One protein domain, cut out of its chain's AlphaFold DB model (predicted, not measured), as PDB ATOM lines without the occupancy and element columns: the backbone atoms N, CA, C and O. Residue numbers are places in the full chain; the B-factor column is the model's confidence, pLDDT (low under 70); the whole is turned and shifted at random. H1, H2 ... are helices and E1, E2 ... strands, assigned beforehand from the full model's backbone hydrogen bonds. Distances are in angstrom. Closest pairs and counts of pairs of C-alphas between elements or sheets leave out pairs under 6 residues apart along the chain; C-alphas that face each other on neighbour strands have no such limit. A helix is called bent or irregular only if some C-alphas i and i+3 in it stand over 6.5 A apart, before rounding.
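AT A GLANCE: This is residues 38 to 132 of the 134 residues of an uncharacterized protein of Rhodobacteraceae bacterium (UniProt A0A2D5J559). A strongly twisted sheet of five strands has two helices over one face: the long H2 runs along the length of the domain, and the shorter H1 stands crosswise to it. The antiparallel strands E3, E2 and E1 make one side of the sheet, and the parallel pair E4 and E5 makes the other. The printed part has 95 residues, with two named helices and five named strands in the order E1, E2, E3, H1, E4, H2, E5; the mixed sheet runs E3, E2, E1, E4, E5, and the class is mixed, helices and strands. The whole is compact, with a radius of gyration of the C-alphas of 13.0 A, and its outline is elongated, spanning 43 by 26 by 24 A.

HOW THE PARTS SIT: E1, residues 38 to 44, E2, residues 47 to 53, and E3, residues 57 to 60, form a meander, each strand the antiparallel neighbour of the one before, through two hairpins. N 40 and O 51 of E1 and E2 are 2.8 A apart, and N 52 and O 58 of E2 and E3 are 2.8 A apart, both within hydrogen-bond range. E4, residues 80 to 87, is parallel to E1 at 65 degrees, with N 39 and O 84 within hydrogen-bond range at 2.8 A. E5, residues 124 to 131, is parallel to E4 at 26 degrees, with N 83 and O 126 within range at 2.8 A. The edge strands E3 and E5 are apart. H1, residues 63 to 72, and H2, residues 95 to 113, are on the same face of the sheet, in two layers, helices on one face of a sheet. The closest C-alphas of H2 and E5 are those of Asn 110 and Ile 124, 5.6 A apart; those of E3 and H1 are Leu 60 and Leu 66, 6.1 A. H2 touches H1 with residues 104 to 109 alone, about perpendicular at 80 degrees; the closest C-alphas are those of Pro 63 and Leu 105, 4.9 A apart. E4, H2, E5 is a strand-helix-strand unit, two parallel neighbour strands with a helix between along the chain; E3, H1, E4 is a split one, with E2 and E1 between its strands in the sheet. Both crossovers are right-handed. H1 has 4 of 6 O i to N i+4 pairs within hydrogen-bond range, H2 11 of 15.

IN THESE COORDINATES: E1 begins at C-alpha 38 (191.220, 163.559, 184.506) and is 18.0 A long; E2 is 18.7 A and E3 10.0 A. H1, 14.1 A, is irregular: C-alphas 67 and 70 are 7.2 A apart. E4 is 22.8 A long. H2 runs 25.8 A from C-alpha 95 (205.679, 163.682, 193.766). E5, 22.7 A, ends at C-alpha 131 (191.925, 161.538, 195.166).

THE WHOLE: The C-alphas farthest apart are those of Asp 90 and Gly 117, 43.6 A. The printed part has no cut and no long link. No printed residue is under 70 in pLDDT.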
ATOM      1  N   THR A  38     190.564 164.408 183.507       92.31
ATOM      2  CA  THR A  38     191.220 163.559 184.506       92.31
ATOM      3  C   THR A  38     192.309 162.736 183.832       92.31
ATOM      4  O   THR A  38     192.082 162.143 182.778       92.31
ATOM      5  N   ALA A  39     193.495 162.704 184.429       94.19
ATOM      6  CA  ALA A  39     194.647 161.979 183.922       94.19
ATOM      7  C   ALA A  39     195.339 161.185 185.030       94.19
ATOM      8  O   ALA A  39     195.252 161.534 186.200       94.19
ATOM      9  N   TRP A  40     196.078 160.152 184.657       93.88
ATOM     10  CA  TRP A  40     196.841 159.301 185.562       93.88
ATOM     11  C   TRP A  40     198.328 159.421 185.263       93.88
ATOM     12  O   TRP A  40     198.726 159.503 184.100       93.88
ATOM     13  N   CYS A  41     199.159 159.388 186.299       93.81
ATOM     14  CA  CYS A  41     200.603 159.305 186.113       93.81
ATOM     15  C   CYS A  41     200.980 157.979 185.449       93.81
ATOM     16  O   CYS A  41     200.519 156.911 185.851       93.81
ATOM     17  N   THR A  42     201.829 158.047 184.432       93.75
ATOM     18  CA  THR A  42     202.384 156.877 183.757       93.75
ATOM     19  C   THR A  42     203.785 157.189 183.236       93.75
ATOM     20  O   THR A  42     204.307 158.288 183.438       93.75
ATOM     21  N   GLU A  43     204.399 156.221 182.566       91.31
ATOM     22  CA  GLU A  43     205.678 156.400 181.892       91.31
ATOM     23  C   GLU A  43     205.613 155.844 180.470       91.31
ATOM     24  O   GLU A  43     205.103 154.747 180.237       91.31
ATOM     25  N   THR A  44     206.172 156.584 179.515       89.06
ATOM     26  CA  THR A  44     206.322 156.157 178.121       89.06
ATOM     27  C   THR A  44     207.797 156.225 177.731       89.06
ATOM     28  O   THR A  44     208.473 157.234 177.916       89.06
ATOM     29  N   GLY A  45     208.364 155.104 177.271       84.88
ATOM     30  CA  GLY A  45     209.784 155.046 176.890       84.88
ATOM     31  C   GLY A  45     210.767 155.456 178.001       84.88
ATOM     32  O   GLY A  45     211.847 155.962 177.698       84.88
ATOM     33  N   GLY A  46     210.394 155.276 179.276       85.12
ATOM     34  CA  GLY A  46     211.192 155.683 180.440       85.12
ATOM     35  C   GLY A  46     211.127 157.179 180.774       85.12
ATOM     36  O   GLY A  46     211.984 157.678 181.501       85.12
ATOM     37  N   ARG A  47     210.154 157.910 180.222       88.25
ATOM     38  CA  ARG A  47     209.887 159.321 180.524       88.25
ATOM     39  C   ARG A  47     208.529 159.469 181.205       88.25
ATOM     40  O   ARG A  47     207.630 158.686 180.900       88.25
ATOM     41  N   PRO A  48     208.362 160.456 182.099       92.12
ATOM     42  CA  PRO A  48     207.067 160.730 182.707       92.12
ATOM     43  C   PRO A  48     206.054 161.152 181.637       92.12
ATOM     44  O   PRO A  48     206.383 161.918 180.732       92.12
ATOM     45  N   ALA A  49     204.832 160.647 181.760       95.12
ATOM     46  CA  ALA A  49     203.713 160.986 180.894       95.12
ATOM     47  C   ALA A  49     202.405 161.011 181.697       95.12
ATOM     48  O   ALA A  49     202.295 160.400 182.766       95.12
ATOM     49  N   LEU A  50     201.389 161.699 181.175       95.25
ATOM     50  CA  LEU A  50     200.025 161.599 181.695       95.25
ATOM     51  C   LEU A  50     199.167 160.748 180.766       95.25
ATOM     52  O   LEU A  50     199.123 160.982 179.562       95.25
ATOM     53  N   ARG A  51     198.447 159.786 181.334       95.00
ATOM     54  CA  ARG A  51     197.460 158.961 180.641       95.00
ATOM     55  C   ARG A  51     196.066 159.512 180.894       95.00
ATOM     56  O   ARG A  51     195.585 159.467 182.020       95.00
ATOM     57  N   VAL A  52     195.409 160.005 179.857       93.62
ATOM     58  CA  VAL A  52     194.003 160.411 179.905       93.62
ATOM     59  C   VAL A  52     193.160 159.263 179.376       93.62
ATOM     60  O   VAL A  52     193.327 158.837 178.228       93.62
ATOM     61  N   ASP A  53     192.255 158.779 180.221       83.19
ATOM     62  CA  ASP A  53     191.312 157.729 179.865       83.19
ATOM     63  C   ASP A  53     190.008 158.356 179.378       83.19
ATOM     64  O   ASP A  53     189.310 159.047 180.117       83.19
ATOM     65  N   SER A  54     189.706 158.121 178.106       79.31
ATOM     66  CA  SER A  54     188.449 158.479 177.443       79.31
ATOM     67  C   SER A  54     187.977 157.270 176.620       79.31
ATOM     68  O   SER A  54     188.394 156.146 176.899       79.31
ATOM     69  N   ASP A  55     187.211 157.479 175.545       80.62
ATOM     70  CA  ASP A  55     186.931 156.438 174.538       80.62
ATOM     71  C   ASP A  55     188.213 155.831 173.931       80.62
ATOM     72  O   ASP A  55     188.214 154.714 173.411       80.62
ATOM     73  N   ARG A  56     189.325 156.573 173.998       85.81
ATOM     74  CA  ARG A  56     190.674 156.128 173.635       85.81
ATOM     75  C   ARG A  56     191.691 156.586 174.674       85.81
ATOM     76  O   ARG A  56     191.565 157.671 175.243       85.81
ATOM     77  N   VAL A  57     192.736 155.785 174.861       91.06
ATOM     78  CA  VAL A  57     193.873 156.154 175.712       91.06
ATOM     79  C   VAL A  57     194.694 157.231 175.004       91.06
ATOM     80  O   VAL A  57     195.124 157.049 173.863       91.06
ATOM     81  N   ILE A  58     194.898 158.360 175.678       94.94
ATOM     82  CA  ILE A  58     195.724 159.469 175.197       94.94
ATOM     83  C   ILE A  58     196.897 159.650 176.155       94.94
ATOM     84  O   ILE A  58     196.692 159.820 177.354       94.94
ATOM     85  N   PHE A  59     198.116 159.645 175.620       95.38
ATOM     86  CA  PHE A  59     199.315 160.014 176.367       95.38
ATOM     87  C   PHE A  59     199.646 161.483 176.113       95.38
ATOM     88  O   PHE A  59     199.565 161.947 174.973       95.38
ATOM     89  N   LEU A  60     199.973 162.198 177.185       95.75
ATOM     90  CA  LEU A  60     200.493 163.558 177.159       95.75
ATOM     91  C   LEU A  60     201.949 163.495 177.594       95.75
ATOM     92  O   LEU A  60     202.234 163.188 178.755       95.75
ATOM     93  N   GLU A  61     202.844 163.774 176.659       95.19
ATOM     94  CA  GLU A  61     204.288 163.777 176.887       95.19
ATOM     95  C   GLU A  61     204.852 165.191 176.760       95.19
ATOM     96  O   GLU A  61     205.860 165.516 177.390       95.19
ATOM     97  N   THR A  62     204.195 166.045 175.967       95.00
ATOM     98  CA  THR A  62     204.669 167.400 175.679       95.00
ATOM     99  C   THR A  62     203.589 168.477 175.869       95.00
ATOM    100  O   THR A  62     202.388 168.182 175.882       95.00
ATOM    101  N   PRO A  63     203.985 169.759 176.006       94.44
ATOM    102  CA  PRO A  63     203.050 170.886 176.029       94.44
ATOM    103  C   PRO A  63     202.111 170.932 174.815       94.44
ATOM    104  O   PRO A  63     200.952 171.328 174.941       94.44
ATOM    105  N   GLU A  64     202.581 170.507 173.641       92.69
ATOM    106  CA  GLU A  64     201.784 170.443 172.414       92.69
ATOM    107  C   GLU A  64     200.674 169.391 172.504       92.69
ATOM    108  O   GLU A  64     199.549 169.657 172.065       92.69
ATOM    109  N   ASP A  65     200.948 168.235 173.120       94.19
ATOM    110  CA  ASP A  65     199.921 167.218 173.374       94.19
ATOM    111  C   ASP A  65     198.805 167.781 174.255       94.19
ATOM    112  O   ASP A  65     197.620 167.564 173.980       94.19
ATOM    113  N   LEU A  66     199.186 168.534 175.293       94.44
ATOM    114  CA  LEU A  66     198.254 169.185 176.207       94.44
ATOM    115  C   LEU A  66     197.433 170.273 175.495       94.44
ATOM    116  O   LEU A  66     196.221 170.347 175.687       94.44
ATOM    117  N   ALA A  67     198.049 171.074 174.624       93.38
ATOM    118  CA  ALA A  67     197.352 172.109 173.858       93.38
ATOM    119  C   ALA A  67     196.296 171.529 172.898       93.38
ATOM    120  O   ALA A  67     195.223 172.107 172.720       93.38
ATOM    121  N   ALA A  68     196.584 170.374 172.290       92.69
ATOM    122  CA  ALA A  68     195.664 169.680 171.389       92.69
ATOM    123  C   ALA A  68     194.575 168.880 172.126       92.69
ATOM    124  O   ALA A  68     193.592 168.454 171.511       92.69
ATOM    125  N   LEU A  69     194.742 168.652 173.430       93.81
ATOM    126  CA  LEU A  69     193.908 167.746 174.209       93.81
ATOM    127  C   LEU A  69     192.411 168.091 174.196       93.81
ATOM    128  O   LEU A  69     191.627 167.173 173.952       93.81
ATOM    129  N   PRO A  70     191.974 169.357 174.368       93.12
ATOM    130  CA  PRO A  70     190.550 169.675 174.354       93.12
ATOM    131  C   PRO A  70     189.877 169.285 173.038       93.12
ATOM    132  O   PRO A  70     188.802 168.701 173.053       93.12
ATOM    133  N   ALA A  71     190.546 169.510 171.902       91.69
ATOM    134  CA  ALA A  71     190.038 169.104 170.594       91.69
ATOM    135  C   ALA A  71     190.019 167.574 170.430       91.69
ATOM    136  O   ALA A  71     189.101 167.023 169.827       91.69
ATOM    137  N   ARG A  72     191.009 166.859 170.986       92.38
ATOM    138  CA  ARG A  72     191.050 165.385 170.953       92.38
ATOM    139  C   ARG A  72     189.947 164.732 171.787       92.38
ATOM    140  O   ARG A  72     189.601 163.588 171.478       92.38
ATOM    141  N   LEU A  73     189.470 165.435 172.813       91.56
ATOM    142  CA  LEU A  73     188.399 165.040 173.730       91.56
ATOM    143  C   LEU A  73     187.031 165.644 173.361       91.56
ATOM    144  O   LEU A  73     186.084 165.464 174.117       91.56
ATOM    145  N   ASP A  74     186.933 166.367 172.240       90.94
ATOM    146  CA  ASP A  74     185.717 167.075 171.807       90.94
ATOM    147  C   ASP A  74     185.122 167.997 172.896       90.94
ATOM    148  O   ASP A  74     183.910 168.141 173.057       90.94
ATOM    149  N   LEU A  75     185.995 168.625 173.694       88.31
ATOM    150  CA  LEU A  75     185.575 169.561 174.731       88.31
ATOM    151  C   LEU A  75     185.148 170.901 174.110       88.31
ATOM    152  O   LEU A  75     185.784 171.377 173.165       88.31
ATOM    153  N   PRO A  76     184.135 171.580 174.685       88.38
ATOM    154  CA  PRO A  76     183.727 172.903 174.229       88.38
ATOM    155  C   PRO A  76     184.902 173.888 174.256       88.38
ATOM    156  O   PRO A  76     185.602 173.941 175.275       88.38
ATOM    157  N   PRO A  77     185.090 174.708 173.201       86.44
ATOM    158  CA  PRO A  77     186.201 175.643 173.123       86.44
ATOM    159  C   PRO A  77     186.089 176.695 174.228       86.44
ATOM    160  O   PRO A  77     185.206 177.555 174.221       86.44
ATOM    161  N   ARG A  78     187.003 176.615 175.193       87.56
ATOM    162  CA  ARG A  78     187.134 177.524 176.332       87.56
ATOM    163  C   ARG A  78     188.573 178.000 176.465       87.56
ATOM    164  O   ARG A  78     189.502 177.351 175.991       87.56
ATOM    165  N   LEU A  79     188.745 179.139 177.132       88.75
ATOM    166  CA  LEU A  79     190.070 179.680 177.435       88.75
ATOM    167  C   LEU A  79     190.729 178.970 178.624       88.75
ATOM    168  O   LEU A  79     191.948 178.907 178.695       88.75
ATOM    169  N   PHE A  80     189.938 178.442 179.558       91.44
ATOM    170  CA  PHE A  80     190.432 177.795 180.770       91.44
ATOM    171  C   PHE A  80     189.922 176.360 180.856       91.44
ATOM    172  O   PHE A  80     188.721 176.134 180.687       91.44
ATOM    173  N   TYR A  81     190.829 175.434 181.163       92.88
ATOM    174  CA  TYR A  81     190.524 174.037 181.465       92.88
ATOM    175  C   TYR A  81     191.168 173.611 182.790       92.88
ATOM    176  O   TYR A  81     192.279 174.035 183.133       92.88
ATOM    177  N   SER A  82     190.484 172.753 183.539       93.31
ATOM    178  CA  SER A  82     191.022 172.105 184.737       93.31
ATOM    179  C   SER A  82     191.495 170.680 184.431       93.31
ATOM    180  O   SER A  82     190.721 169.824 184.007       93.31
ATOM    181  N   LEU A  83     192.784 170.424 184.658       93.94
ATOM    182  CA  LEU A  83     193.399 169.103 184.586       93.94
ATOM    183  C   LEU A  83     193.603 168.569 186.005       93.94
ATOM    184  O   LEU A  83     194.292 169.188 186.819       93.94
ATOM    185  N   ALA A  84     193.033 167.406 186.296       92.94
ATOM    186  CA  ALA A  84     193.287 166.683 187.529       92.94
ATOM    187  C   ALA A  84     194.185 165.476 187.284       92.94
ATOM    188  O   ALA A  84     193.932 164.685 186.377       92.94
ATOM    189  N   ILE A  85     195.196 165.307 188.134       93.62
ATOM    190  CA  ILE A  85     195.927 164.044 188.229       93.62
ATOM    191  C   ILE A  85     195.210 163.189 189.267       93.62
ATOM    192  O   ILE A  85     195.180 163.548 190.442       93.62
ATOM    193  N   ALA A  86     194.610 162.094 188.820       91.44
ATOM    194  CA  ALA A  86     193.971 161.110 189.668       91.44
ATOM    195  C   ALA A  86     195.013 160.221 190.351       91.44
ATOM    196  O   ALA A  86     196.010 159.813 189.747       91.44
ATOM    197  N   GLY A  87     194.746 159.910 191.614       87.50
ATOM    198  CA  GLY A  87     195.380 158.817 192.336       87.50
ATOM    199  C   GLY A  87     194.379 158.123 193.247       87.50
ATOM    200  O   GLY A  87     193.394 158.728 193.680       87.50
ATOM    201  N   ASP A  88     194.656 156.862 193.542       86.25
ATOM    202  CA  ASP A  88     193.897 156.041 194.482       86.25
ATOM    203  C   ASP A  88     194.840 155.357 195.487       86.25
ATOM    204  O   ASP A  88     196.031 155.674 195.560       86.25
ATOM    205  N   ALA A  89     194.290 154.479 196.330       80.06
ATOM    206  CA  ALA A  89     195.053 153.802 197.376       80.06
ATOM    207  C   ALA A  89     196.151 152.882 196.815       80.06
ATOM    208  O   ALA A  89     197.202 152.743 197.443       80.06
ATOM    209  N   ASP A  90     195.924 152.294 195.641       81.75
ATOM    210  CA  ASP A  90     196.846 151.355 195.000       81.75
ATOM    211  C   ASP A  90     197.826 152.077 194.058       81.75
ATOM    212  O   ASP A  90     198.949 151.618 193.839       81.75
ATOM    213  N   HIS A  91     197.432 153.247 193.550       83.31
ATOM    214  CA  HIS A  91     198.188 154.075 192.616       83.31
ATOM    215  C   HIS A  91     198.259 155.522 193.125       83.31
ATOM    216  O   HIS A  91     197.557 156.408 192.617       83.31
ATOM    217  N   PRO A  92     199.109 155.801 194.131       86.62
ATOM    218  CA  PRO A  92     199.294 157.154 194.627       86.62
ATOM    219  C   PRO A  92     199.980 158.024 193.573       86.62
ATOM    220  O   PRO A  92     200.810 157.550 192.799       86.62
ATOM    221  N   ILE A  93     199.692 159.327 193.590       88.88
ATOM    222  CA  ILE A  93     200.333 160.304 192.703       88.88
ATOM    223  C   ILE A  93     201.793 160.495 193.148       88.88
ATOM    224  O   ILE A  93     202.026 161.061 194.223       88.88
ATOM    225  N   PRO A  94     202.799 160.088 192.352       89.94
ATOM    226  CA  PRO A  94     204.191 160.305 192.719       89.94
ATOM    227  C   PRO A  94     204.516 161.801 192.701       89.94
ATOM    228  O   PRO A  94     204.158 162.515 191.760       89.94
ATOM    229  N   ALA A  95     205.263 162.279 193.699       89.25
ATOM    230  CA  ALA A  95     205.679 163.682 193.766       89.25
ATOM    231  C   ALA A  95     206.473 164.120 192.519       89.25
ATOM    232  O   ALA A  95     206.339 165.255 192.066       89.25
ATOM    233  N   SER A  96     207.258 163.207 191.934       92.25
ATOM    234  CA  SER A  96     207.999 163.425 190.687       92.25
ATOM    235  C   SER A  96     207.078 163.687 189.493       92.25
ATOM    236  O   SER A  96     207.326 164.619 188.733       92.25
ATOM    237  N   CYS A  97     205.996 162.918 189.356       93.31
ATOM    238  CA  CYS A  97     205.012 163.102 188.292       93.31
ATOM    239  C   CYS A  97     204.302 164.455 188.422       93.31
ATOM    240  O   CYS A  97     204.208 165.193 187.445       93.31
ATOM    241  N   LEU A  98     203.856 164.816 189.633       92.06
ATOM    242  CA  LEU A  98     203.195 166.102 189.866       92.06
ATOM    243  C   LEU A  98     204.138 167.284 189.594       92.06
ATOM    244  O   LEU A  98     203.728 168.263 188.974       92.06
ATOM    245  N   ALA A  99     205.398 167.189 190.030       93.75
ATOM    246  CA  ALA A  99     206.401 168.222 189.788       93.75
ATOM    247  C   ALA A  99     206.663 168.416 188.287       93.75
ATOM    248  O   ALA A  99     206.623 169.550 187.808       93.75
ATOM    249  N   TRP A 100     206.856 167.320 187.548       96.06
ATOM    250  CA  TRP A 100     207.039 167.348 186.098       96.06
ATOM    251  C   TRP A 100     205.801 167.903 185.377       96.06
ATOM    252  O   TRP A 100     205.903 168.875 184.633       96.06
ATOM    253  N   ALA A 101     204.605 167.376 185.655       96.31
ATOM    254  CA  ALA A 101     203.373 167.833 185.011       96.31
ATOM    255  C   ALA A 101     203.097 169.320 185.289       96.31
ATOM    256  O   ALA A 101     202.651 170.063 184.412       96.31
ATOM    257  N   SER A 102     203.402 169.792 186.501       95.75
ATOM    258  CA  SER A 102     203.275 171.205 186.843       95.75
ATOM    259  C   SER A 102     204.293 172.077 186.105       95.75
ATOM    260  O   SER A 102     203.924 173.152 185.631       95.75
ATOM    261  N   ALA A 103     205.568 171.684 186.073       94.62
ATOM    262  CA  ALA A 103     206.655 172.535 185.597       94.62
ATOM    263  C   ALA A 103     206.853 172.454 184.079       94.62
ATOM    264  O   ALA A 103     206.920 173.491 183.416       94.62
ATOM    265  N   ASP A 104     206.915 171.239 183.547       95.75
ATOM    266  CA  ASP A 104     207.349 170.952 182.181       95.75
ATOM    267  C   ASP A 104     206.176 170.809 181.205       95.75
ATOM    268  O   ASP A 104     206.360 170.999 180.007       95.75
ATOM    269  N   LEU A 105     204.965 170.528 181.703       95.38
ATOM    270  CA  LEU A 105     203.759 170.408 180.876       95.38
ATOM    271  C   LEU A 105     202.892 171.675 180.964       95.38
ATOM    272  O   LEU A 105     202.815 172.460 180.019       95.38
ATOM    273  N   VAL A 106     202.261 171.911 182.120       95.94
ATOM    274  CA  VAL A 106     201.249 172.969 182.286       95.94
ATOM    275  C   VAL A 106     201.873 174.361 182.302       95.94
ATOM    276  O   VAL A 106     201.428 175.249 181.577       95.94
ATOM    277  N   ARG A 107     202.916 174.582 183.113       95.56
ATOM    278  CA  ARG A 107     203.568 175.897 183.186       95.56
ATOM    279  C   ARG A 107     204.269 176.261 181.879       95.56
ATOM    280  O   ARG A 107     204.204 177.426 181.496       95.56
ATOM    281  N   ALA A 108     204.904 175.297 181.212       94.62
ATOM    282  CA  ALA A 108     205.530 175.503 179.909       94.62
ATOM    283  C   ALA A 108     204.498 175.960 178.864       94.62
ATOM    284  O   ALA A 108     204.663 177.035 178.287       94.62
ATOM    285  N   LEU A 109     203.384 175.229 178.721       95.06
ATOM    286  CA  LEU A 109     202.306 175.609 177.805       95.06
ATOM    287  C   LEU A 109     201.726 176.988 178.140       95.06
ATOM    288  O   LEU A 109     201.641 177.852 177.272       95.06
ATOM    289  N   ASN A 110     201.351 177.221 179.400       95.50
ATOM    290  CA  ASN A 110     200.744 178.489 179.807       95.50
ATOM    291  C   ASN A 110     201.688 179.681 179.572       95.50
ATOM    292  O   ASN A 110     201.231 180.775 179.236       95.50
ATOM    293  N   ALA A 111     203.001 179.485 179.740       94.06
ATOM    294  CA  ALA A 111     203.994 180.509 179.443       94.06
ATOM    295  C   ALA A 111     204.090 180.793 177.938       94.06
ATOM    296  O   ALA A 111     204.238 181.954 177.561       94.06
ATOM    297  N   ASP A 112     203.982 179.766 177.092       92.69
ATOM    298  CA  ASP A 112     203.992 179.923 175.636       92.69
ATOM    299  C   ASP A 112     202.720 180.585 175.108       92.69
ATOM    300  O   ASP A 112     202.817 181.498 174.289       92.69
ATOM    301  N   VAL A 113     201.546 180.221 175.632       92.12
ATOM    302  CA  VAL A 113     200.261 180.863 175.295       92.12
ATOM    303  C   VAL A 113     200.289 182.366 175.603       92.12
ATOM    304  O   VAL A 113     199.676 183.160 174.891       92.12
ATOM    305  N   ALA A 114     201.027 182.784 176.636       88.88
ATOM    306  CA  ALA A 114     201.176 184.189 177.006       88.88
ATOM    307  C   ALA A 114     202.141 184.983 176.097       88.88
ATOM    308  O   ALA A 114     202.237 186.207 176.236       88.88
ATOM    309  N   ARG A 115     202.882 184.333 175.186       91.88
ATOM    310  CA  ARG A 115     203.849 185.009 174.308       91.88
ATOM    311  C   ARG A 115     203.166 185.647 173.091       91.88
ATOM    312  O   ARG A 115     202.285 185.041 172.479       91.88
ATOM    313  N   PRO A 116     203.622 186.836 172.652       86.44
ATOM    314  CA  PRO A 116     203.214 187.395 171.368       86.44
ATOM    315  C   PRO A 116     203.593 186.446 170.222       86.44
ATOM    316  O   PRO A 116     204.751 186.051 170.107       86.44
ATOM    317  N   GLY A 117     202.631 186.101 169.364       85.25
ATOM    318  CA  GLY A 117     202.862 185.240 168.194       85.25
ATOM    319  C   GLY A 117     202.635 183.744 168.422       85.25
ATOM    320  O   GLY A 117     202.921 182.956 167.522       85.25
ATOM    321  N   TYR A 118     202.101 183.340 169.577       88.00
ATOM    322  CA  TYR A 118     201.619 181.975 169.772       88.00
ATOM    323  C   TYR A 118     200.539 181.627 168.730       88.00
ATOM    324  O   TYR A 118     199.548 182.342 168.587       88.00
ATOM    325  N   ALA A 119     200.755 180.539 167.987       84.50
ATOM    326  CA  ALA A 119     199.903 180.115 166.871       84.50
ATOM    327  C   ALA A 119     199.014 178.897 167.198       84.50
ATOM    328  O   ALA A 119     198.300 178.407 166.323       84.50
ATOM    329  N   GLY A 120     199.080 178.385 168.431       82.88
ATOM    330  CA  GLY A 120     198.270 177.254 168.880       82.88
ATOM    331  C   GLY A 120     196.909 177.666 169.462       82.88
ATOM    332  O   GLY A 120     196.565 178.851 169.490       82.88
ATOM    333  N   PRO A 121     196.120 176.697 169.958       85.75
ATOM    334  CA  PRO A 121     194.859 176.967 170.646       85.75
ATOM    335  C   PRO A 121     195.087 177.781 171.934       85.75
ATOM    336  O   PRO A 121     195.929 177.386 172.739       85.75
ATOM    337  N   PRO A 122     194.344 178.877 172.189       84.00
ATOM    338  CA  PRO A 122     194.548 179.738 173.360       84.00
ATOM    339  C   PRO A 122     193.944 179.121 174.636       84.00
ATOM    340  O   PRO A 122     193.051 179.695 175.259       84.00
ATOM    341  N   ALA A 123     194.400 177.922 174.997       89.44
ATOM    342  CA  ALA A 123     193.928 177.151 176.138       89.44
ATOM    343  C   ALA A 123     194.927 177.245 177.298       89.44
ATOM    344  O   ALA A 123     196.090 176.871 177.168       89.44
ATOM    345  N   ILE A 124     194.453 177.731 178.442       93.31
ATOM    346  CA  ILE A 124     195.193 177.811 179.700       93.31
ATOM    347  C   ILE A 124     194.727 176.674 180.602       93.31
ATOM    348  O   ILE A 124     193.529 176.495 180.831       93.31
ATOM    349  N   PHE A 125     195.682 175.934 181.155       94.88
ATOM    350  CA  PHE A 125     195.400 174.798 182.025       94.88
ATOM    351  C   PHE A 125     195.726 175.121 183.479       94.88
ATOM    352  O   PHE A 125     196.750 175.733 183.788       94.88
ATOM    353  N   SER A 126     194.864 174.675 184.385       94.12
ATOM    354  CA  SER A 126     195.173 174.562 185.813       94.12
ATOM    355  C   SER A 126     195.400 173.095 186.162       94.12
ATOM    356  O   SER A 126     194.770 172.225 185.565       94.12
ATOM    357  N   LEU A 127     196.309 172.823 187.099       93.50
ATOM    358  CA  LEU A 127     196.637 171.470 187.544       93.50
ATOM    359  C   LEU A 127     196.278 171.299 189.017       93.50
ATOM    360  O   LEU A 127     196.658 172.134 189.838       93.50
ATOM    361  N   GLY A 128     195.611 170.199 189.354       89.38
ATOM    362  CA  GLY A 128     195.368 169.807 190.740       89.38
ATOM    363  C   GLY A 128     195.464 168.294 190.941       89.38
ATOM    364  O   GLY A 128     195.199 167.536 190.009       89.38
ATOM    365  N   PRO A 129     195.841 167.817 192.136       87.94
ATOM    366  CA  PRO A 129     195.657 166.417 192.490       87.94
ATOM    367  C   PRO A 129     194.177 166.138 192.794       87.94
ATOM    368  O   PRO A 129     193.495 166.963 193.404       87.94
ATOM    369  N   LEU A 130     193.696 164.959 192.412       84.94
ATOM    370  CA  LEU A 130     192.372 164.447 192.753       84.94
ATOM    371  C   LEU A 130     192.521 163.045 193.347       84.94
ATOM    372  O   LEU A 130     193.033 162.139 192.697       84.94
ATOM    373  N   ALA A 131     192.061 162.866 194.582       79.38
ATOM    374  CA  ALA A 131     191.925 161.538 195.166       79.38
ATOM    375  C   ALA A 131     190.607 160.926 194.683       79.38
ATOM    376  O   ALA A 131     189.540 161.498 194.918       79.38
ATOM    377  N   VAL A 132     190.680 159.783 194.005       76.69
ATOM    378  CA  VAL A 132     189.502 159.051 193.539       76.69
ATOM    379  C   VAL A 132     189.234 157.926 194.534       76.69
ATOM    380  O   VAL A 132     190.070 157.046 194.725       76.69
TER     381      VAL A 132